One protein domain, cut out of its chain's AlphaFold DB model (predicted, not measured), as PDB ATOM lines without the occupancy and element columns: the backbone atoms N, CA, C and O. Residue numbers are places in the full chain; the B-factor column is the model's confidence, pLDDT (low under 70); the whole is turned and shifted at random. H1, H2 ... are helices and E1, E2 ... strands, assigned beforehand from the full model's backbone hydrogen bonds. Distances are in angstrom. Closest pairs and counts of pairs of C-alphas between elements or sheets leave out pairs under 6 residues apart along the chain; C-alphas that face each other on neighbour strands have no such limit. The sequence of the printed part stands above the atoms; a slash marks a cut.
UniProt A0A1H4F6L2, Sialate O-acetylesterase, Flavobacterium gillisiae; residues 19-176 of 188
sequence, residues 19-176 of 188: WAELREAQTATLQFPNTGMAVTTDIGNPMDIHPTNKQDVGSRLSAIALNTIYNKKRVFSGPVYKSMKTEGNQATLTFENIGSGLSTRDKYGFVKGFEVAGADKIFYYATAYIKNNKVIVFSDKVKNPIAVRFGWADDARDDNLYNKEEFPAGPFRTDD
ATOM      1  N   TRP A  19     110.704  91.700 138.689       95.88
ATOM      2  CA  TRP A  19     110.223  92.575 137.631       95.88
ATOM      3  C   TRP A  19     108.690  92.613 137.577       95.88
ATOM      4  O   TRP A  19     108.111  93.695 137.479       95.88
ATOM      5  N   ALA A  20     108.023  91.462 137.716       96.62
ATOM      6  CA  ALA A  20     106.567  91.394 137.831       96.62
ATOM      7  C   ALA A  20     106.059  92.090 139.105       96.62
ATOM      8  O   ALA A  20     105.099  92.852 139.042       96.62
ATOM      9  N   GLU A  21     106.747  91.915 140.233       95.88
ATOM     10  CA  GLU A  21     106.408  92.587 141.496       95.88
ATOM     11  C   GLU A  21     106.571  94.115 141.409       95.88
ATOM     12  O   GLU A  21     105.717  94.866 141.879       95.88
ATOM     13  N   LEU A  22     107.611  94.609 140.728       95.62
ATOM     14  CA  LEU A  22     107.756  96.040 140.433       95.62
ATOM     15  C   LEU A  22     106.626  96.556 139.532       95.62
ATOM     16  O   LEU A  22     106.119  97.658 139.753       95.62
ATOM     17  N   ARG A  23     106.201  95.774 138.532       96.88
ATOM     18  CA  ARG A  23     105.041  96.122 137.698       96.88
ATOM     19  C   ARG A  23     103.746  96.147 138.505       96.88
ATOM     20  O   ARG A  23     102.930  97.034 138.269       96.88
ATOM     21  N   GLU A  24     103.565  95.225 139.447       97.00
ATOM     22  CA  GLU A  24     102.438  95.240 140.386       97.00
ATOM     23  C   GLU A  24     102.452  96.521 141.229       97.00
ATOM     24  O   GLU A  24     101.435  97.210 141.302       97.00
ATOM     25  N   ALA A  25     103.608  96.913 141.776       95.81
ATOM     26  CA  ALA A  25     103.745  98.167 142.519       95.81
ATOM     27  C   ALA A  25     103.408  99.401 141.658       95.81
ATOM     28  O   ALA A  25     102.745 100.323 142.133       95.81
ATOM     29  N   GLN A  26     103.794  99.414 140.377       96.94
ATOM     30  CA  GLN A  26     103.400 100.470 139.434       96.94
ATOM     31  C   GLN A  26     101.886 100.493 139.204       96.94
ATOM     32  O   GLN A  26     101.287 101.568 139.253       96.94
ATOM     33  N   THR A  27     101.256  99.331 139.016       96.44
ATOM     34  CA  THR A  27      99.794  99.208 138.900       96.44
ATOM     35  C   THR A  27      99.098  99.720 140.161       96.44
ATOM     36  O   THR A  27      98.121 100.457 140.055       96.44
ATOM     37  N   ALA A  28      99.623  99.415 141.350       95.31
ATOM     38  CA  ALA A  28      99.050  99.849 142.624       95.31
ATOM     39  C   ALA A  28      98.994 101.379 142.779       95.31
ATOM     40  O   ALA A  28      98.149 101.887 143.513       95.31
ATOM     41  N   THR A  29      99.833 102.140 142.068       95.56
ATOM     42  CA  THR A  29      99.761 103.614 142.075       95.56
ATOM     43  C   THR A  29      98.494 104.169 141.419       95.56
ATOM     44  O   THR A  29      98.108 105.298 141.708       95.56
ATOM     45  N   LEU A  30      97.792 103.377 140.598       93.75
ATOM     46  CA  LEU A  30      96.533 103.782 139.960       93.75
ATOM     47  C   LEU A  30      95.398 104.047 140.962       93.75
ATOM     48  O   LEU A  30      94.384 104.622 140.581       93.75
ATOM     49  N   GLN A  31      95.567 103.667 142.233       94.38
ATOM     50  CA  GLN A  31      94.633 104.017 143.304       94.38
ATOM     51  C   GLN A  31      94.608 105.525 143.618       94.38
ATOM     52  O   GLN A  31      93.647 106.013 144.211       94.38
ATOM     53  N   PHE A  32      95.658 106.270 143.253       95.25
ATOM     54  CA  PHE A  32      95.748 107.702 143.523       95.25
ATOM     55  C   PHE A  32      95.035 108.529 142.440       95.25
ATOM     56  O   PHE A  32      95.100 108.195 141.252       95.25
ATOM     57  N   PRO A  33      94.385 109.650 142.812       91.62
ATOM     58  CA  PRO A  33      93.697 110.506 141.852       91.62
ATOM     59  C   PRO A  33      94.664 111.049 140.795       91.62
ATOM     60  O   PRO A  33      95.849 111.243 141.058       91.62
ATOM     61  N   ASN A  34      94.142 111.326 139.597       89.81
ATOM     62  CA  ASN A  34      94.902 111.877 138.467       89.81
ATOM     63  C   ASN A  34      96.127 111.038 138.050       89.81
ATOM     64  O   ASN A  34      97.065 111.565 137.454       89.81
ATOM     65  N   THR A  35      96.106 109.734 138.330       93.62
ATOM     66  CA  THR A  35      97.175 108.802 137.959       93.62
ATOM     67  C   THR A  35      96.736 107.929 136.788       93.62
ATOM     68  O   THR A  35      95.597 107.471 136.719       93.62
ATOM     69  N   GLY A  36      97.645 107.694 135.846       93.94
ATOM     70  CA  GLY A  36      97.411 106.814 134.709       93.94
ATOM     71  C   GLY A  36      98.672 106.053 134.325       93.94
ATOM     72  O   GLY A  36      99.796 106.492 134.578       93.94
ATOM     73  N   MET A  37      98.494 104.896 133.696       97.12
ATOM     74  CA  MET A  37      99.589 104.001 133.349       97.12
ATOM     75  C   MET A  37      99.391 103.430 131.951       97.12
ATOM     76  O   MET A  37      98.392 102.778 131.666       97.12
ATOM     77  N   ALA A  38     100.377 103.647 131.083       97.38
ATOM     78  CA  ALA A  38     100.515 102.879 129.856       97.38
ATOM     79  C   ALA A  38     101.184 101.535 130.178       97.38
ATOM     80  O   ALA A  38     102.303 101.525 130.705       97.38
ATOM     81  N   VAL A  39     100.498 100.440 129.854       97.31
ATOM     82  CA  VAL A  39     101.060  99.082 129.805       97.31
ATOM     83  C   VAL A  39     101.984  98.987 128.591       97.31
ATOM     84  O   VAL A  39     101.693  99.586 127.553       97.31
ATOM     85  N   THR A  40     103.112  98.292 128.723       96.56
ATOM     86  CA  THR A  40     104.182  98.232 127.701       96.56
ATOM     87  C   THR A  40     104.852  96.857 127.599       96.56
ATOM     88  O   THR A  40     105.877  96.717 126.930       96.56
ATOM     89  N   THR A  41     104.305  95.835 128.261       95.38
ATOM     90  CA  THR A  41     104.861  94.473 128.277       95.38
ATOM     91  C   THR A  41     104.976  93.869 126.877       95.38
ATOM     92  O   THR A  41     105.972  93.214 126.577       95.38
ATOM     93  N   ASP A  42     104.031  94.176 125.994       94.88
ATOM     94  CA  ASP A  42     103.944  93.684 124.615       94.88
ATOM     95  C   ASP A  42     104.915  94.354 123.625       94.88
ATOM     96  O   ASP A  42     105.110  93.862 122.517       94.88
ATOM     97  N   ILE A  43     105.532  95.475 124.005       94.00
ATOM     98  CA  ILE A  43     106.443  96.261 123.149       94.00
ATOM     99  C   ILE A  43     107.851  96.399 123.754       94.00
ATOM    100  O   ILE A  43     108.603  97.316 123.410       94.00
ATOM    101  N   GLY A  44     108.195  95.503 124.684       89.69
ATOM    102  CA  GLY A  44     109.521  95.397 125.296       89.69
ATOM    103  C   GLY A  44     110.525  94.591 124.472       89.69
ATOM    104  O   GLY A  44     110.204  94.028 123.426       89.69
ATOM    105  N   ASN A  45     111.756  94.514 124.975       90.50
ATOM    106  CA  ASN A  45     112.809  93.668 124.426       90.50
ATOM    107  C   ASN A  45     113.483  92.910 125.583       90.50
ATOM    108  O   ASN A  45     114.075  93.542 126.456       90.50
ATOM    109  N   PRO A  46     113.461  91.565 125.603       91.06
ATOM    110  CA  PRO A  46     114.079  90.809 126.688       91.06
ATOM    111  C   PRO A  46     115.584  91.055 126.815       91.06
ATOM    112  O   PRO A  46     116.121  90.877 127.902       91.06
ATOM    113  N   MET A  47     116.249  91.474 125.734       92.31
ATOM    114  CA  MET A  47     117.694  91.701 125.685       92.31
ATOM    115  C   MET A  47     118.091  93.174 125.853       92.31
ATOM    116  O   MET A  47     119.278  93.463 125.961       92.31
ATOM    117  N   ASP A  48     117.131  94.103 125.862       89.81
ATOM    118  CA  ASP A  48     117.395  95.535 126.018       89.81
ATOM    119  C   ASP A  48     116.277  96.203 126.820       89.81
ATOM    120  O   ASP A  48     115.125  96.278 126.393       89.81
ATOM    121  N   ILE A  49     116.645  96.741 127.979       86.31
ATOM    122  CA  ILE A  49     115.738  97.477 128.861       86.31
ATOM    123  C   ILE A  49     115.180  98.758 128.209       86.31
ATOM    124  O   ILE A  49     114.182  99.304 128.681       86.31
ATOM    125  N   HIS A  50     115.782  99.243 127.115       86.12
ATOM    126  CA  HIS A  50     115.329 100.416 126.373       86.12
ATOM    127  C   HIS A  50     114.452 100.009 125.174       86.12
ATOM    128  O   HIS A  50     114.960  99.788 124.076       86.12
ATOM    129  N   PRO A  51     113.109  99.988 125.298       79.75
ATOM    130  CA  PRO A  51     112.246  99.615 124.179       79.75
ATOM    131  C   PRO A  51     112.384 100.617 123.030       79.75
ATOM    132  O   PRO A  51     112.262 101.826 123.247       79.75
ATOM    133  N   THR A  52     112.608 100.134 121.811       89.31
ATOM    134  CA  THR A  52     112.765 100.980 120.616       89.31
ATOM    135  C   THR A  52     111.436 101.566 120.141       89.31
ATOM    136  O   THR A  52     111.409 102.671 119.598       89.31
ATOM    137  N   ASN A  53     110.314 100.888 120.412       93.00
ATOM    138  CA  ASN A  53     108.973 101.363 120.079       93.00
ATOM    139  C   ASN A  53     108.492 102.464 121.047       93.00
ATOM    140  O   ASN A  53     107.606 102.276 121.882       93.00
ATOM    141  N   LYS A  54     109.097 103.652 120.941       93.31
ATOM    142  CA  LYS A  54     108.684 104.845 121.700       93.31
ATOM    143  C   LYS A  54     107.380 105.464 121.178       93.31
ATOM    144  O   LYS A  54     106.752 106.237 121.900       93.31
ATOM    145  N   GLN A  55     106.971 105.136 119.951       96.25
ATOM    146  CA  GLN A  55     105.758 105.683 119.342       96.25
ATOM    147  C   GLN A  55     104.498 105.136 120.017       96.25
ATOM    148  O   GLN A  55     103.655 105.926 120.442       96.25
ATOM    149  N   ASP A  56     104.393 103.819 120.212       95.56
ATOM    150  CA  ASP A  56     103.225 103.225 120.876       95.56
ATOM    151  C   ASP A  56     103.151 103.615 122.349       95.56
ATOM    152  O   ASP A  56     102.079 103.918 122.873       95.56
ATOM    153  N   VAL A  57     104.310 103.710 122.998       96.00
ATOM    154  CA  VAL A  57     104.454 104.314 124.323       96.00
ATOM    155  C   VAL A  57     103.814 105.706 124.375       96.00
ATOM    156  O   VAL A  57     102.968 105.967 125.235       96.00
ATOM    157  N   GLY A  58     104.213 106.600 123.466       96.81
ATOM    158  CA  GLY A  58     103.724 107.976 123.419       96.81
ATOM    159  C   GLY A  58     102.232 108.035 123.109       96.81
ATOM    160  O   GLY A  58     101.494 108.757 123.776       96.81
ATOM    161  N   SER A  59     101.769 107.215 122.166       97.25
ATOM    162  CA  SER A  59     100.357 107.101 121.795       97.25
ATOM    163  C   SER A  59      99.485 106.653 122.970       97.25
ATOM    164  O   SER A  59      98.440 107.255 123.220       97.25
ATOM    165  N   ARG A  60      99.926 105.655 123.747       97.81
ATOM    166  CA  ARG A  60      99.203 105.169 124.937       97.81
ATOM    167  C   ARG A  60      99.145 106.230 126.038       97.81
ATOM    168  O   ARG A  60      98.079 106.470 126.597       97.81
ATOM    169  N   LEU A  61     100.258 106.910 126.318       97.12
ATOM    170  CA  LEU A  61     100.294 108.006 127.299       97.12
ATOM    171  C   LEU A  61      99.437 109.204 126.861       97.12
ATOM    172  O   LEU A  61      98.717 109.781 127.674       97.12
ATOM    173  N   SER A  62      99.464 109.541 125.571       97.25
ATOM    174  CA  SER A  62      98.629 110.591 124.984       97.25
ATOM    175  C   SER A  62      97.143 110.257 125.096       97.25
ATOM    176  O   SER A  62      96.354 111.111 125.494       97.25
ATOM    177  N   ALA A  63      96.746 109.006 124.835       97.50
ATOM    178  CA  ALA A  63      95.358 108.574 124.979       97.50
ATOM    179  C   ALA A  63      94.831 108.780 126.409       97.50
ATOM    180  O   ALA A  63      93.711 109.270 126.575       97.50
ATOM    181  N   ILE A  64      95.652 108.473 127.423       96.81
ATOM    182  CA  ILE A  64      95.333 108.728 128.834       96.81
ATOM    183  C   ILE A  64      95.104 110.226 129.057       96.81
ATOM    184  O   ILE A  64      94.022 110.607 129.490       96.81
ATOM    185  N   ALA A  65      96.075 111.076 128.709       96.25
ATOM    186  CA  ALA A  65      95.978 112.521 128.925       96.25
ATOM    187  C   ALA A  65      94.782 113.147 128.186       96.25
ATOM    188  O   ALA A  65      94.058 113.974 128.742       96.25
ATOM    189  N   LEU A  66      94.538 112.735 126.937       96.50
ATOM    190  CA  LEU A  66      93.400 113.199 126.148       96.50
ATOM    191  C   LEU A  66      92.069 112.894 126.839       96.50
ATOM    192  O   LEU A  66      91.184 113.750 126.853       96.50
ATOM    193  N   ASN A  67      91.932 111.704 127.425       95.50
ATOM    194  CA  ASN A  67      90.721 111.325 128.138       95.50
ATOM    195  C   ASN A  67      90.595 112.054 129.485       95.50
ATOM    196  O   ASN A  67      89.565 112.679 129.733       95.50
ATOM    197  N   THR A  68      91.637 112.013 130.322       91.44
ATOM    198  CA  THR A  68      91.553 112.433 131.730       91.44
ATOM    199  C   THR A  68      91.732 113.935 131.949       91.44
ATOM    200  O   THR A  68      91.151 114.478 132.883       91.44
ATOM    201  N   ILE A  69      92.501 114.618 131.093       94.12
ATOM    202  CA  ILE A  69      92.830 116.048 131.236       94.12
ATOM    203  C   ILE A  69      92.064 116.880 130.207       94.12
ATOM    204  O   ILE A  69      91.447 117.887 130.546       94.12
ATOM    205  N   TYR A  70      92.066 116.452 128.942       95.56
ATOM    206  CA  TYR A  70      91.438 117.211 127.850       95.56
ATOM    207  C   TYR A  70      89.965 116.847 127.607       95.56
ATOM    208  O   TYR A  70      89.358 117.354 126.659       95.56
ATOM    209  N   ASN A  71      89.388 115.972 128.442       93.19
ATOM    210  CA  ASN A  71      87.988 115.538 128.396       93.19
ATOM    211  C   ASN A  71      87.546 115.016 127.009       93.19
ATOM    212  O   ASN A  71      86.381 115.117 126.611       93.19
ATOM    213  N   LYS A  72      88.484 114.451 126.240       95.44
ATOM    214  CA  LYS A  72      88.212 113.773 124.970       95.44
ATOM    215  C   LYS A  72      87.828 112.330 125.281       95.44
ATOM    216  O   LYS A  72      88.671 111.439 125.260       95.44
ATOM    217  N   LYS A  73      86.551 112.107 125.600       92.31
ATOM    218  CA  LYS A  73      86.018 110.790 125.982       92.31
ATOM    219  C   LYS A  73      86.228 109.757 124.864       92.31
ATOM    220  O   LYS A  73      85.544 109.784 123.847       92.31
ATOM    221  N   ARG A  74      87.184 108.851 125.075       93.56
ATOM    222  CA  ARG A  74      87.542 107.717 124.199       93.56
ATOM    223  C   ARG A  74      88.149 106.582 125.020       93.56
ATOM    224  O   ARG A  74      88.630 106.848 126.114       93.56
ATOM    225  N   VAL A  75      88.202 105.360 124.492       96.81
ATOM    226  CA  VAL A  75      88.996 104.281 125.110       96.81
ATOM    227  C   VAL A  75      90.471 104.697 125.145       96.81
ATOM    228  O   VAL A  75      90.992 105.234 124.161       96.81
ATOM    229  N   PHE A  76      91.107 104.514 126.302       96.75
ATOM    230  CA  PHE A  76      92.434 105.066 126.603       96.75
ATOM    231  C   PHE A  76      93.354 104.113 127.375       96.75
ATOM    232  O   PHE A  76      94.503 104.453 127.652       96.75
ATOM    233  N   SER A  77      92.850 102.947 127.765       97.06
ATOM    234  CA  SER A  77      93.559 101.937 128.546       97.06
ATOM    235  C   SER A  77      93.039 100.551 128.180       97.06
ATOM    236  O   SER A  77      91.998 100.434 127.528       97.06
ATOM    237  N   GLY A  78      93.806  99.523 128.539       97.75
ATOM    238  CA  GLY A  78      93.471  98.125 128.282       97.75
ATOM    239  C   GLY A  78      92.757  97.462 129.456       97.75
ATOM    240  O   GLY A  78      92.554  98.104 130.492       97.75
ATOM    241  N   PRO A  79      92.393  96.176 129.311       98.44
ATOM    242  CA  PRO A  79      91.680  95.433 130.338       98.44
ATOM    243  C   PRO A  79      92.422  95.416 131.680       98.44
ATOM    244  O   PRO A  79      93.619  95.136 131.741       98.44
ATOM    245  N   VAL A  80      91.694  95.665 132.768       97.69
ATOM    246  CA  VAL A  80      92.204  95.576 134.146       97.69
ATOM    247  C   VAL A  80      91.430  94.491 134.874       97.69
ATOM    248  O   VAL A  80      90.201  94.492 134.836       97.69
ATOM    249  N   TYR A  81      92.129  93.545 135.505       98.44
ATOM    250  CA  TYR A  81      91.486  92.472 136.264       98.44
ATOM    251  C   TYR A  81      90.535  93.040 137.325       98.44
ATOM    252  O   TYR A  81      90.888  93.960 138.058       98.44
ATOM    253  N   LYS A  82      89.327  92.471 137.400       98.31
ATOM    254  CA  LYS A  82      88.276  92.890 138.334       98.31
ATOM    255  C   LYS A  82      87.929  91.802 139.337       98.31
ATOM    256  O   LYS A  82      87.832  92.060 140.532       98.31
ATOM    257  N   SER A  83      87.653  90.595 138.849       98.56
ATOM    258  CA  SER A  83      87.199  89.502 139.705       98.56
ATOM    259  C   SER A  83      87.451  88.140 139.081       98.56
ATOM    260  O   SER A  83      87.487  87.996 137.857       98.56
ATOM    261  N   MET A  84      87.509  87.129 139.940       98.62
ATOM    262  CA  MET A  84      87.615  85.724 139.582       98.62
ATOM    263  C   MET A  84      86.466  84.940 140.214       98.62
ATOM    264  O   MET A  84      86.095  85.183 141.362       98.62
ATOM    265  N   LYS A  85      85.917  83.981 139.469       98.50
ATOM    266  CA  LYS A  85      85.011  82.953 139.987       98.50
ATOM    267  C   LYS A  85      85.500  81.585 139.530       98.50
ATOM    268  O   LYS A  85      85.696  81.395 138.332       98.50
ATOM    269  N   THR A  86      85.643  80.645 140.454       98.19
ATOM    270  CA  THR A  86      86.013  79.262 140.132       98.19
ATOM    271  C   THR A  86      84.772  78.375 140.096       98.19
ATOM    272  O   THR A  86      83.945  78.419 141.006       98.19
ATOM    273  N   GLU A  87      84.646  77.565 139.047       96.00
ATOM    274  CA  GLU A  87      83.624  76.526 138.902       96.00
ATOM    275  C   GLU A  87      84.303  75.244 138.398       96.00
ATOM    276  O   GLU A  87      84.818  75.190 137.279       96.00
ATOM    277  N   GLY A  88      84.353  74.211 139.245       94.81
ATOM    278  CA  GLY A  88      85.113  72.996 138.948       94.81
ATOM    279  C   GLY A  88      86.602  73.296 138.740       94.81
ATOM    280  O   GLY A  88      87.240  73.907 139.594       94.81
ATOM    281  N   ASN A  89      87.144  72.887 137.590       95.75
ATOM    282  CA  ASN A  89      88.549  73.089 137.228       95.75
ATOM    283  C   ASN A  89      88.820  74.377 136.428       95.75
ATOM    284  O   ASN A  89      89.930  74.552 135.928       95.75
ATOM    285  N   GLN A  90      87.829  75.260 136.279       98.12
ATOM    286  CA  GLN A  90      87.962  76.492 135.500       98.12
ATOM    287  C   GLN A  90      87.815  77.728 136.384       98.12
ATOM    288  O   GLN A  90      86.912  77.819 137.217       98.12
ATOM    289  N   ALA A  91      88.671  78.717 136.142       98.69
ATOM    290  CA  ALA A  91      88.530  80.069 136.653       98.69
ATOM    291  C   ALA A  91      87.975  80.976 135.547       98.69
ATOM    292  O   ALA A  91      88.501  81.036 134.438       98.69
ATOM    293  N   THR A  92      86.902  81.697 135.851       98.81
ATOM    294  CA  THR A  92      86.333  82.736 134.993       98.81
ATOM    295  C   THR A  92      86.740  84.101 135.524       98.81
ATOM    296  O   THR A  92      86.384  84.466 136.645       98.81
ATOM    297  N   LEU A  93      87.440  84.871 134.699       98.88
ATOM    298  CA  LEU A  93      87.935  86.202 135.024       98.88
ATOM    299  C   LEU A  93      87.094  87.281 134.346       98.88
ATOM    300  O   LEU A  93      86.721  87.155 133.174       98.88
ATOM    301  N   THR A  94      86.823  88.357 135.078       98.88
ATOM    302  CA  THR A  94      86.195  89.569 134.541       98.88
ATOM    303  C   THR A  94      87.150  90.750 134.614       98.88
ATOM    304  O   THR A  94      88.060  90.777 135.445       98.88
ATOM    305  N   PHE A  95      86.939  91.712 133.718       98.75
ATOM    306  CA  PHE A  95      87.829  92.848 133.531       98.75
ATOM    307  C   PHE A  95      87.033  94.150 133.440       98.75
ATOM    308  O   PHE A  95      85.912  94.177 132.926       98.75
ATOM    309  N   GLU A  96      87.635  95.231 133.919       97.69
ATOM    310  CA  GLU A  96      87.249  96.608 133.613       97.69
ATOM    311  C   GLU A  96      88.053  97.123 132.414       97.69
ATOM    312  O   GLU A  96      88.958  96.442 131.933       97.69
ATOM    313  N   ASN A  97      87.722  98.315 131.906       96.44
ATOM    314  CA  ASN A  97      88.428  98.959 130.786       96.44
ATOM    315  C   ASN A  97      88.502  98.106 129.502       96.44
ATOM    316  O   ASN A  97      89.438  98.189 128.708       96.44
ATOM    317  N   ILE A  98      87.458  97.311 129.260       98.31
ATOM    318  CA  ILE A  98      87.373  96.423 128.092       98.31
ATOM    319  C   ILE A  98      86.983  97.139 126.793       98.31
ATOM    320  O   ILE A  98      86.861  96.472 125.774       98.31
ATOM    321  N   GLY A  99      86.728  98.452 126.819       97.38
ATOM    322  CA  GLY A  99      86.256  99.194 125.646       97.38
ATOM    323  C   GLY A  99      85.033  98.534 124.997       97.38
ATOM    324  O   GLY A  99      84.035  98.280 125.674       97.38
ATOM    325  N   SER A 100      85.115  98.224 123.702       97.88
ATOM    326  CA  SER A 100      84.065  97.498 122.962       97.88
ATOM    327  C   SER A 100      84.120  95.963 123.097       97.88
ATOM    328  O   SER A 100      83.301  95.242 122.511       97.88
ATOM    329  N   GLY A 101      85.062  95.433 123.878       98.56
ATOM    330  CA  GLY A 101      85.166  94.022 124.242       98.56
ATOM    331  C   GLY A 101      86.610  93.544 124.360       98.56
ATOM    332  O   GLY A 101      87.544  94.226 123.949       98.56
ATOM    333  N   LEU A 102      86.780  92.332 124.888       98.81
ATOM    334  CA  LEU A 102      88.088  91.677 124.938       98.81
ATOM    335  C   LEU A 102      88.473  91.119 123.561       98.81
ATOM    336  O   LEU A 102      87.609  90.672 122.800       98.81
ATOM    337  N   SER A 103      89.770  91.093 123.274       98.56
ATOM    338  CA  SER A 103      90.342  90.506 122.065       98.56
ATOM    339  C   SER A 103      91.675  89.807 122.353       98.56
ATOM    340  O   SER A 103      92.342  90.046 123.361       98.56
ATOM    341  N   THR A 104      92.044  88.909 121.444       98.06
ATOM    342  CA  THR A 104      93.386  88.337 121.322       98.06
ATOM    343  C   THR A 104      93.763  88.339 119.848       98.06
ATOM    344  O   THR A 104      92.900  88.175 118.984       98.06
ATOM    345  N   ARG A 105      95.051  88.529 119.559       93.06
ATOM    346  CA  ARG A 105      95.598  88.460 118.196       93.06
ATOM    347  C   ARG A 105      95.919  87.024 117.761       93.06
ATOM    348  O   ARG A 105      96.409  86.808 116.656       93.06
ATOM    349  N   ASP A 106      95.680  86.039 118.626       96.62
ATOM    350  CA  ASP A 106      95.911  84.632 118.314       96.62
ATOM    351  C   ASP A 106      94.900  84.102 117.289       96.62
ATOM    352  O   ASP A 106      93.686  84.229 117.461       96.62
ATOM    353  N   LYS A 107      95.404  83.451 116.235       94.94
ATOM    354  CA  LYS A 107      94.593  82.912 115.130       94.94
ATOM    355  C   LYS A 107      93.537  81.900 115.591       94.94
ATOM    356  O   LYS A 107      92.505  81.765 114.938       94.94
ATOM    357  N   TYR A 108      93.800  81.180 116.677       96.31
ATOM    358  CA  TYR A 108      92.925  80.136 117.201       96.31
ATOM    359  C   TYR A 108      92.129  80.604 118.428       96.31
ATOM    360  O   TYR A 108      91.395  79.816 119.021       96.31
ATOM    361  N   GLY A 109      92.233  81.888 118.791       96.25
ATOM    362  CA  GLY A 109      91.502  82.485 119.906       96.25
ATOM    363  C   GLY A 109      92.096  82.187 121.285       96.25
ATOM    364  O   GLY A 109      91.442  82.475 122.291       96.25
ATOM    365  N   PHE A 110      93.315  81.640 121.356       98.00
ATOM    366  CA  PHE A 110      93.981  81.401 122.633       98.00
ATOM    367  C   PHE A 110      94.508  82.697 123.250       98.00
ATOM    368  O   PHE A 110      95.056  83.576 122.575       98.00
ATOM    369  N   VAL A 111      94.383  82.788 124.571       98.56
ATOM    370  CA  VAL A 111      95.000  83.845 125.368       98.56
ATOM    371  C   VAL A 111      96.189  83.256 126.123       98.56
ATOM    372  O   VAL A 111      96.051  82.288 126.865       98.56
ATOM    373  N   LYS A 112      97.369  83.816 125.886       98.19
ATOM    374  CA  LYS A 112      98.653  83.424 126.472       98.19
ATOM    375  C   LYS A 112      98.920  84.229 127.743       98.19
ATOM    376  O   LYS A 112      98.215  85.194 128.021       98.19
ATOM    377  N   GLY A 113      99.935  83.825 128.502       97.25
ATOM    378  CA  GLY A 113     100.392  84.553 129.690       97.25
ATOM    379  C   GLY A 113      99.719  84.142 130.998       97.25
ATOM    380  O   GLY A 113     100.084  84.665 132.046       97.25
ATOM    381  N   PHE A 114      98.760  83.208 130.961       98.62
ATOM    382  CA  PHE A 114      98.056  82.737 132.151       98.62
ATOM    383  C   PHE A 114      98.730  81.542 132.825       98.62
ATOM    384  O   PHE A 114      99.107  80.558 132.182       98.62
ATOM    385  N   GLU A 115      98.767  81.597 134.151       98.50
ATOM    386  CA  GLU A 115      99.151  80.501 135.032       98.50
ATOM    387  C   GLU A 115      98.107  80.343 136.140       98.50
ATOM    388  O   GLU A 115      97.525  81.327 136.598       98.50
ATOM    389  N   VAL A 116      97.873  79.112 136.593       98.69
ATOM    390  CA  VAL A 116      96.939  78.809 137.688       98.69
ATOM    391  C   VAL A 116      97.599  77.954 138.756       98.69
ATOM    392  O   VAL A 116      98.441  77.113 138.442       98.69
ATOM    393  N   ALA A 117      97.189  78.146 140.008       98.50
ATOM    394  CA  ALA A 117      97.646  77.357 141.147       98.50
ATOM    395  C   ALA A 117      96.472  76.837 141.986       98.50
ATOM    396  O   ALA A 117      95.410  77.466 142.081       98.50
ATOM    397  N   GLY A 118      96.681  75.666 142.586       98.06
ATOM    398  CA  GLY A 118      95.796  75.084 143.589       98.06
ATOM    399  C   GLY A 118      96.236  75.439 145.011       98.06
ATOM    400  O   GLY A 118      97.039  76.344 145.232       98.06
ATOM    401  N   ALA A 119      95.715  74.698 145.992       96.94
ATOM    402  CA  ALA A 119      96.049  74.875 147.410       96.94
ATOM    403  C   ALA A 119      97.532  74.623 147.744       96.94
ATOM    404  O   ALA A 119      98.016  75.104 148.765       96.94
ATOM    405  N   ASP A 120      98.250  73.900 146.881       96.62
ATOM    406  CA  ASP A 120      99.693  73.659 146.973       96.62
ATOM    407  C   ASP A 120     100.545  74.885 146.607       96.62
ATOM    408  O   ASP A 120     101.754  74.872 146.825       96.62
ATOM    409  N   LYS A 121      99.918  75.949 146.082       96.75
ATOM    410  CA  LYS A 121     100.556  77.197 145.641       96.75
ATOM    411  C   LYS A 121     101.551  77.028 144.488       96.75
ATOM    412  O   LYS A 121     102.345  77.931 144.224       96.75
ATOM    413  N   ILE A 122     101.491  75.907 143.771       96.88
ATOM    414  CA  ILE A 122     102.343  75.656 142.608       96.88
ATOM    415  C   ILE A 122     101.623  76.159 141.357       96.88
ATOM    416  O   ILE A 122     100.544  75.676 141.012       96.88
ATOM    417  N   PHE A 123     102.229  77.128 140.669       97.88
ATOM    418  CA  PHE A 123     101.706  77.660 139.412       97.88
ATOM    419  C   PHE A 123     102.052  76.758 138.228       97.88
ATOM    420  O   PHE A 123     103.193  76.327 138.057       97.88
ATOM    421  N   TYR A 124     101.055  76.520 137.380       98.12
ATOM    422  CA  TYR A 124     101.184  75.820 136.110       98.12
ATOM    423  C   TYR A 124     100.638  76.692 134.985       98.12
ATOM    424  O   TYR A 124      99.595  77.325 135.155       98.12
ATOM    425  N   TYR A 125     101.280  76.655 133.815       97.88
ATOM    426  CA  TYR A 125     100.720  77.253 132.603       97.88
ATOM    427  C   TYR A 125      99.293  76.766 132.353       97.88
ATOM    428  O   TYR A 125      98.962  75.588 132.562       97.88
ATOM    429  N   ALA A 126      98.461  77.695 131.902       98.31
ATOM    430  CA  ALA A 126      97.040  77.489 131.742       98.31
ATOM    431  C   ALA A 126      96.593  77.776 130.309       98.31
ATOM    432  O   ALA A 126      97.065  78.705 129.655       98.31
ATOM    433  N   THR A 127      95.635  76.984 129.844       98.56
ATOM    434  CA  THR A 127      94.892  77.286 128.626       98.56
ATOM    435  C   THR A 127      93.869  78.360 128.951       98.56
ATOM    436  O   THR A 127      93.116  78.226 129.922       98.56
ATOM    437  N   ALA A 128      93.805  79.405 128.126       98.69
ATOM    438  CA  ALA A 128      92.806  80.449 128.273       98.69
ATOM    439  C   ALA A 128      92.182  80.878 126.941       98.69
ATOM    440  O   ALA A 128      92.815  80.810 125.888       98.69
ATOM    441  N   TYR A 129      90.924  81.318 126.994       98.69
ATOM    442  CA  TYR A 129      90.172  81.826 125.843       98.69
ATOM    443  C   TYR A 129      89.111  82.843 126.276       98.69
ATOM    444  O   TYR A 129      88.666  82.860 127.427       98.69
ATOM    445  N   ILE A 130      88.682  83.693 125.341       98.81
ATOM    446  CA  ILE A 130      87.646  84.703 125.588       98.81
ATOM    447  C   ILE A 130      86.268  84.116 125.276       98.81
ATOM    448  O   ILE A 130      86.023  83.616 124.181       98.81
ATOM    449  N   LYS A 131      85.333  84.234 126.221       98.31
ATOM    450  CA  LYS A 131      83.918  83.885 126.040       98.31
ATOM    451  C   LYS A 131      83.045  84.952 126.689       98.31
ATOM    452  O   LYS A 131      83.141  85.183 127.889       98.31
ATOM    453  N   ASN A 132      82.179  85.597 125.905       97.62
ATOM    454  CA  ASN A 132      81.250  86.633 126.382       97.62
ATOM    455  C   ASN A 132      81.939  87.755 127.193       97.62
ATOM    456  O   ASN A 132      81.482  88.099 128.282       97.62
ATOM    457  N   ASN A 133      83.055  88.301 126.686       98.06
ATOM    458  CA  ASN A 133      83.888  89.316 127.363       98.06
ATOM    459  C   ASN A 133      84.430  88.899 128.745       98.06
ATOM    460  O   ASN A 133      84.757  89.744 129.575       98.06
ATOM    461  N   LYS A 134      84.553  87.595 128.987       98.75
ATOM    462  CA  LYS A 134      85.266  87.019 130.128       98.75
ATOM    463  C   LYS A 134      86.413  86.166 129.616       98.75
ATOM    464  O   LYS A 134      86.331  85.650 128.500       98.75
ATOM    465  N   VAL A 135      87.445  85.991 130.430       98.88
ATOM    466  CA  VAL A 135      88.510  85.027 130.134       98.88
ATOM    467  C   VAL A 135      88.257  83.774 130.956       98.88
ATOM    468  O   VAL A 135      88.115  83.850 132.174       98.88
ATOM    469  N   ILE A 136      88.171  82.631 130.284       98.81
ATOM    470  CA  ILE A 136      88.107  81.320 130.927       98.81
ATOM    471  C   ILE A 136      89.523  80.767 130.958       98.81
ATOM    472  O   ILE A 136      90.166  80.741 129.913       98.81
ATOM    473  N   VAL A 137      89.997  80.345 132.128       98.75
ATOM    474  CA  VAL A 137      91.367  79.878 132.366       98.75
ATOM    475  C   VAL A 137      91.330  78.536 133.093       98.75
ATOM    476  O   VAL A 137      90.586  78.384 134.063       98.75
ATOM    477  N   PHE A 138      92.123  77.562 132.651       98.62
ATOM    478  CA  PHE A 138      92.219  76.253 133.304       98.62
ATOM    479  C   PHE A 138      93.541  75.539 133.001       98.62
ATOM    480  O   PHE A 138      94.225  75.848 132.027       98.62
ATOM    481  N   SER A 139      93.885  74.547 133.821       98.31
ATOM    482  CA  SER A 139      95.017  73.648 133.585       98.31
ATOM    483  C   SER A 139      94.650  72.237 134.028       98.31
ATOM    484  O   SER A 139      94.136  72.057 135.130       98.31
ATOM    485  N   ASP A 140      94.959  71.223 133.219       97.50
ATOM    486  CA  ASP A 140      94.691  69.817 133.566       97.50
ATOM    487  C   ASP A 140      95.469  69.358 134.811       97.50
ATOM    488  O   ASP A 140      95.108  68.379 135.466       97.50
ATOM    489  N   LYS A 141      96.526  70.096 135.171       97.94
ATOM    490  CA  LYS A 141      97.331  69.869 136.375       97.94
ATOM    491  C   LYS A 141      96.699  70.446 137.646       97.94
ATOM    492  O   LYS A 141      97.106  70.066 138.738       97.94
ATOM    493  N   VAL A 142      95.698  71.325 137.528       98.19
ATOM    494  CA  VAL A 142      95.086  72.035 138.660       98.19
ATOM    495  C   VAL A 142      93.580  71.798 138.678       98.19
ATOM    496  O   VAL A 142      92.807  72.469 138.001       98.19
ATOM    497  N   LYS A 143      93.145  70.835 139.499       96.62
ATOM    498  CA  LYS A 143      91.728  70.441 139.592       96.62
ATOM    499  C   LYS A 143      90.828  71.497 140.236       96.62
ATOM    500  O   LYS A 143      89.661  71.563 139.884       96.62
ATOM    501  N   ASN A 144      91.361  72.279 141.176       97.25
ATOM    502  CA  ASN A 144      90.628  73.319 141.902       97.25
ATOM    503  C   ASN A 144      91.473  74.604 141.926       97.25
ATOM    504  O   ASN A 144      92.263  74.785 142.858       97.25
ATOM    505  N   PRO A 145      91.381  75.462 140.893       98.19
ATOM    506  CA  PRO A 145      92.128  76.714 140.842       98.19
ATOM    507  C   PRO A 145      91.694  77.667 141.960       98.19
ATOM    508  O   PRO A 145      90.519  78.031 142.050       98.19
ATOM    509  N   ILE A 146      92.647  78.096 142.788       98.31
ATOM    510  CA  ILE A 146      92.421  79.112 143.831       98.31
ATOM    511  C   ILE A 146      93.154  80.423 143.543       98.31
ATOM    512  O   ILE A 146      92.831  81.442 144.146       98.31
ATOM    513  N   ALA A 147      94.129  80.400 142.633       98.50
ATOM    514  CA  ALA A 147      94.892  81.568 142.227       98.50
ATOM    515  C   ALA A 147      95.178  81.538 140.725       98.50
ATOM    516  O   ALA A 147      95.410  80.474 140.144       98.50
ATOM    517  N   VAL A 148      95.183  82.721 140.115       98.75
ATOM    518  CA  VAL A 148      95.538  82.954 138.718       98.75
ATOM    519  C   VAL A 148      96.539  84.100 138.648       98.75
ATOM    520  O   VAL A 148      96.409  85.100 139.359       98.75
ATOM    521  N   ARG A 149      97.523  83.965 137.766       98.56
ATOM    522  CA  ARG A 149      98.472  85.018 137.405       98.56
ATOM    523  C   ARG A 149      98.444  85.241 135.901       98.56
ATOM    524  O   ARG A 149      98.243  84.294 135.142       98.56
ATOM    525  N   PHE A 150      98.622  86.490 135.488       98.69
ATOM    526  CA  PHE A 150      98.747  86.896 134.091       98.69
ATOM    527  C   PHE A 150     100.011  87.737 133.928       98.69
ATOM    528  O   PHE A 150     100.205  88.691 134.685       98.69
ATOM    529  N   GLY A 151     100.869  87.381 132.973       97.75
ATOM    530  CA  GLY A 151     102.088  88.134 132.664       97.75
ATOM    531  C   GLY A 151     103.098  88.214 133.810       97.75
ATOM    532  O   GLY A 151     103.880  89.166 133.891       97.75
ATOM    533  N   TRP A 152     103.069  87.248 134.737       97.69
ATOM    534  CA  TRP A 152     103.900  87.239 135.944       97.69
ATOM    535  C   TRP A 152     105.310  86.700 135.669       97.69
ATOM    536  O   TRP A 152     105.728  85.652 136.166       97.69
ATOM    537  N   ALA A 153     106.042  87.425 134.829       97.12
ATOM    538  CA  ALA A 153     107.404  87.109 134.431       97.12
ATOM    539  C   ALA A 153     108.201  88.372 134.087       97.12
ATOM    540  O   ALA A 153     107.643  89.433 133.789       97.12
ATOM    541  N   ASP A 154     109.526  88.238 134.079       97.38
ATOM    542  CA  ASP A 154     110.441  89.288 133.623       97.38
ATOM    543  C   ASP A 154     110.148  89.662 132.150       97.38
ATOM    544  O   ASP A 154     109.869  90.826 131.820       97.38
ATOM    545  N   ASP A 155     110.103  88.642 131.287       96.75
ATOM    546  CA  ASP A 155     109.670  88.730 129.890       96.75
ATOM    547  C   ASP A 155     108.221  88.241 129.739       96.75
ATOM    548  O   ASP A 155     107.937  87.053 129.881       96.75
ATOM    549  N   ALA A 156     107.316  89.174 129.449       95.88
ATOM    550  CA  ALA A 156     105.881  88.952 129.274       95.88
ATOM    551  C   ALA A 156     105.415  89.412 127.876       95.88
ATOM    552  O   ALA A 156     104.271  89.816 127.681       95.88
ATOM    553  N   ARG A 157     106.319  89.429 126.886       94.00
ATOM    554  CA  ARG A 157     106.025  89.959 125.538       94.00
ATOM    555  C   ARG A 157     105.076  89.093 124.712       94.00
ATOM    556  O   ARG A 157     104.486  89.587 123.759       94.00
ATOM    557  N   ASP A 158     104.963  87.815 125.064       93.94
ATOM    558  CA  ASP A 158     104.090  86.862 124.373       93.94
ATOM    559  C   ASP A 158     102.640  86.911 124.886       93.94
ATOM    560  O   ASP A 158     101.764  86.235 124.332       93.94
ATOM    561  N   ASP A 159     102.379  87.713 125.921       97.06
ATOM    562  CA  ASP A 159     101.038  88.002 126.411       97.06
ATOM    563  C   ASP A 159     100.214  88.681 125.315       97.06
ATOM    564  O   ASP A 159     100.686  89.562 124.595       97.06
ATOM    565  N   ASN A 160      98.955  88.273 125.178       98.00
ATOM    566  CA  ASN A 160      98.134  88.685 124.041       98.00
ATOM    567  C   ASN A 160      96.679  89.016 124.404       98.00
ATOM    568  O   ASN A 160      95.797  88.918 123.549       98.00
ATOM    569  N   LEU A 161      96.417  89.406 125.654       98.69
ATOM    570  CA  LEU A 161      95.108  89.902 126.073       98.69
ATOM    571  C   LEU A 161      95.011  91.408 125.828       98.69
ATOM    572  O   LEU A 161      95.749  92.192 126.423       98.69
ATOM    573  N   TYR A 162      94.056  91.808 124.998       98.75
ATOM    574  CA  TYR A 162      93.789  93.200 124.654       98.75
ATOM    575  C   TYR A 162      92.299  93.514 124.819       98.75
ATOM    576  O   TYR A 162      91.461  92.624 125.004       98.75
ATOM    577  N   ASN A 163      91.953  94.796 124.748       98.62
ATOM    578  CA  ASN A 163      90.626  95.179 124.279       98.62
ATOM    579  C   ASN A 163      90.621  95.339 122.753       98.62
ATOM    580  O   ASN A 163      91.666  95.394 122.105       98.62
ATOM    581  N   LYS A 164      89.429  95.432 122.165       98.19
ATOM    582  CA  LYS A 164      89.240  95.617 120.717       98.19
ATOM    583  C   LYS A 164      89.807  96.933 120.171       98.19
ATOM    584  O   LYS A 164      89.924  97.081 118.961       98.19
ATOM    585  N   GLU A 165      90.155  97.878 121.039       97.88
ATOM    586  CA  GLU A 165      90.866  99.114 120.706       97.88
ATOM    587  C   GLU A 165      92.396  98.968 120.797       97.88
ATOM    588  O   GLU A 165      93.112  99.966 120.735       97.88
ATOM    589  N   GLU A 166      92.889  97.731 120.911       97.12
ATOM    590  CA  GLU A 166      94.302  97.345 120.854       97.12
ATOM    591  C   GLU A 166      95.151  97.836 122.041       97.12
ATOM    592  O   GLU A 166      96.383  97.885 121.962       97.12
ATOM    593  N   PHE A 167      94.523  98.146 123.179       98.25
ATOM    594  CA  PHE A 167      95.244  98.388 124.429       98.25
ATOM    595  C   PHE A 167      95.461  97.072 125.201       98.25
ATOM    596  O   PHE A 167      94.485  96.359 125.462       98.25
ATOM    597  N   PRO A 168      96.709  96.745 125.590       98.19
ATOM    598  CA  PRO A 168      97.018  95.497 126.283       98.19
ATOM    599  C   PRO A 168      96.558  95.512 127.739       98.19
ATOM    600  O   PRO A 168      96.576  96.554 128.403       98.19
ATOM    601  N   ALA A 169      96.203  94.335 128.245       98.44
ATOM    602  CA  ALA A 169      96.049  94.104 129.672       98.44
ATOM    603  C   ALA A 169      97.416  94.145 130.370       98.44
ATOM    604  O   ALA A 169      98.415  93.665 129.835       98.44
ATOM    605  N   GLY A 170      97.461  94.723 131.570       97.56
ATOM    606  CA  GLY A 170      98.661  94.699 132.408       97.56
ATOM    607  C   GLY A 170      98.779  93.391 133.203       97.56
ATOM    608  O   GLY A 170      97.749  92.768 133.476       97.56
ATOM    609  N   PRO A 171      99.995  92.995 133.627       97.75
ATOM    610  CA  PRO A 171     100.181  91.876 134.545       97.75
ATOM    611  C   PRO A 171      99.396  92.037 135.847       97.75
ATOM    612  O   PRO A 171      99.274  93.146 136.373       97.75
ATOM    613  N   PHE A 172      98.896  90.923 136.378       98.31
ATOM    614  CA  PHE A 172      98.200  90.874 137.662       98.31
ATOM    615  C   PHE A 172      98.279  89.479 138.287       98.31
ATOM    616  O   PHE A 172      98.612  88.490 137.626       98.31
ATOM    617  N   ARG A 173      97.889  89.403 139.557       98.19
ATOM    618  CA  ARG A 173      97.641  88.158 140.281       98.19
ATOM    619  C   ARG A 173      96.337  88.237 141.066       98.19
ATOM    620  O   ARG A 173      95.863  89.328 141.373       98.19
ATOM    621  N   THR A 174      95.754  87.082 141.368       98.44
ATOM    622  CA  THR A 174      94.553  86.983 142.214       98.44
ATOM    623  C   THR A 174      94.857  86.483 143.625       98.44
ATOM    624  O   THR A 174      93.948  86.454 144.450       98.44
ATOM    625  N   ASP A 175      96.087  86.031 143.883       97.31
ATOM    626  CA  ASP A 175      96.579  85.691 145.217       97.31
ATOM    627  C   ASP A 175      97.125  86.919 145.952       97.31
ATOM    628  O   ASP A 175      97.596  87.871 145.337       97.31
ATOM    629  N   ASP A 176      97.119  86.850 147.277       94.38
ATOM    630  CA  ASP A 176      97.744  87.799 148.200       94.38
ATOM    631  C   ASP A 176      99.001  87.207 148.863       94.38
ATOM    632  O   ASP A 176      99.437  87.658 149.923       94.38
TER     633      ASP A 176
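Overview. This is residues 19 to 176 of the 188 residues of the protein "Sialate O-acetylesterase" of Flavobacterium gillisiae (UniProt A0A1H4F6L2). Two small antiparallel sheets stand partly face to face as a sandwich with crossed strands: a strongly twisted sheet in the order E1, E2, E7, E6, and a smaller one in the order E5, E4, E8. The short strand pair E3 and E9 lies near E6, and H2 lies toward the other end of the longest axis, away from both sheets, with H1 between it and the smaller sheet. The printed part has 158 residues with two named helices followed by nine named strands; it is mixed, helices and strands, with under half of its residues in named elements. It is compact, with a radius of gyration of the C-alphas of 15.7 A, and spans 48 by 35 by 35 A.

Along the chain. Find C-alpha 19 at (110.223, 92.575, 137.631), where H1, residues 19 to 31, begins a run of 20.2 A. H2, residues 54 to 68, runs 21.3 A from C-alpha 54 at (108.684, 104.845, 121.700). Next come E1, residues 80 to 87, 21.4 A, and E2, residues 90 to 96, 20.2 A. E3 is residues 102 to 104, E4 residues 114 to 117 and E5 residues 123 to 125. E6, residues 127 to 131, and E7, residues 134 to 138, follow, then E8, residues 147 to 150. E9, residues 161 to 163, ends at C-alpha 163, (90.626, 95.179, 124.279).

Arrangement. Start at the hairpin E1 and E2, where N 82 and O 94 are 2.9 A apart. E2 is antiparallel to E7, with N 91 and O 137 at 2.8 A, and E7 forms a hairpin with E6, with N 127 and O 138 at 2.8 A. E5 runs on into E6 across one residue, at 71 degrees. In the other sheet, look for N 124 and O 116 at 2.9 A in the hairpin E4 and E5, and N 115 and O 149 at 2.9 A between E4 and E8. The two sheets form a sandwich, two sheets face to face, their strands at 56 degrees; the closest C-alphas of E4 and E7, those of Val 116 and Phe 138, are 6.9 A apart. E3 and E9 are antiparallel, with N 103 and O 162 at 2.9 A. H1 and H2 are apart, and neither is on either of these two sheets. In H2 every O i to N i+4 pair is within hydrogen-bond range, in H1 7 of 9.

Size, cuts and confidence. Tyr 70 and Lys 141 hold the two C-alphas farthest apart, 48.5 A. The printed part has no cut. The links H1 to H2, 22 residues, and H2 to E1, 11 residues, are long. Look to residues 172 to 173, which pair antiparallel with residues 149 to 150 of E8. The mean pLDDT of the printed part is 96.5, and no printed residue is under 70.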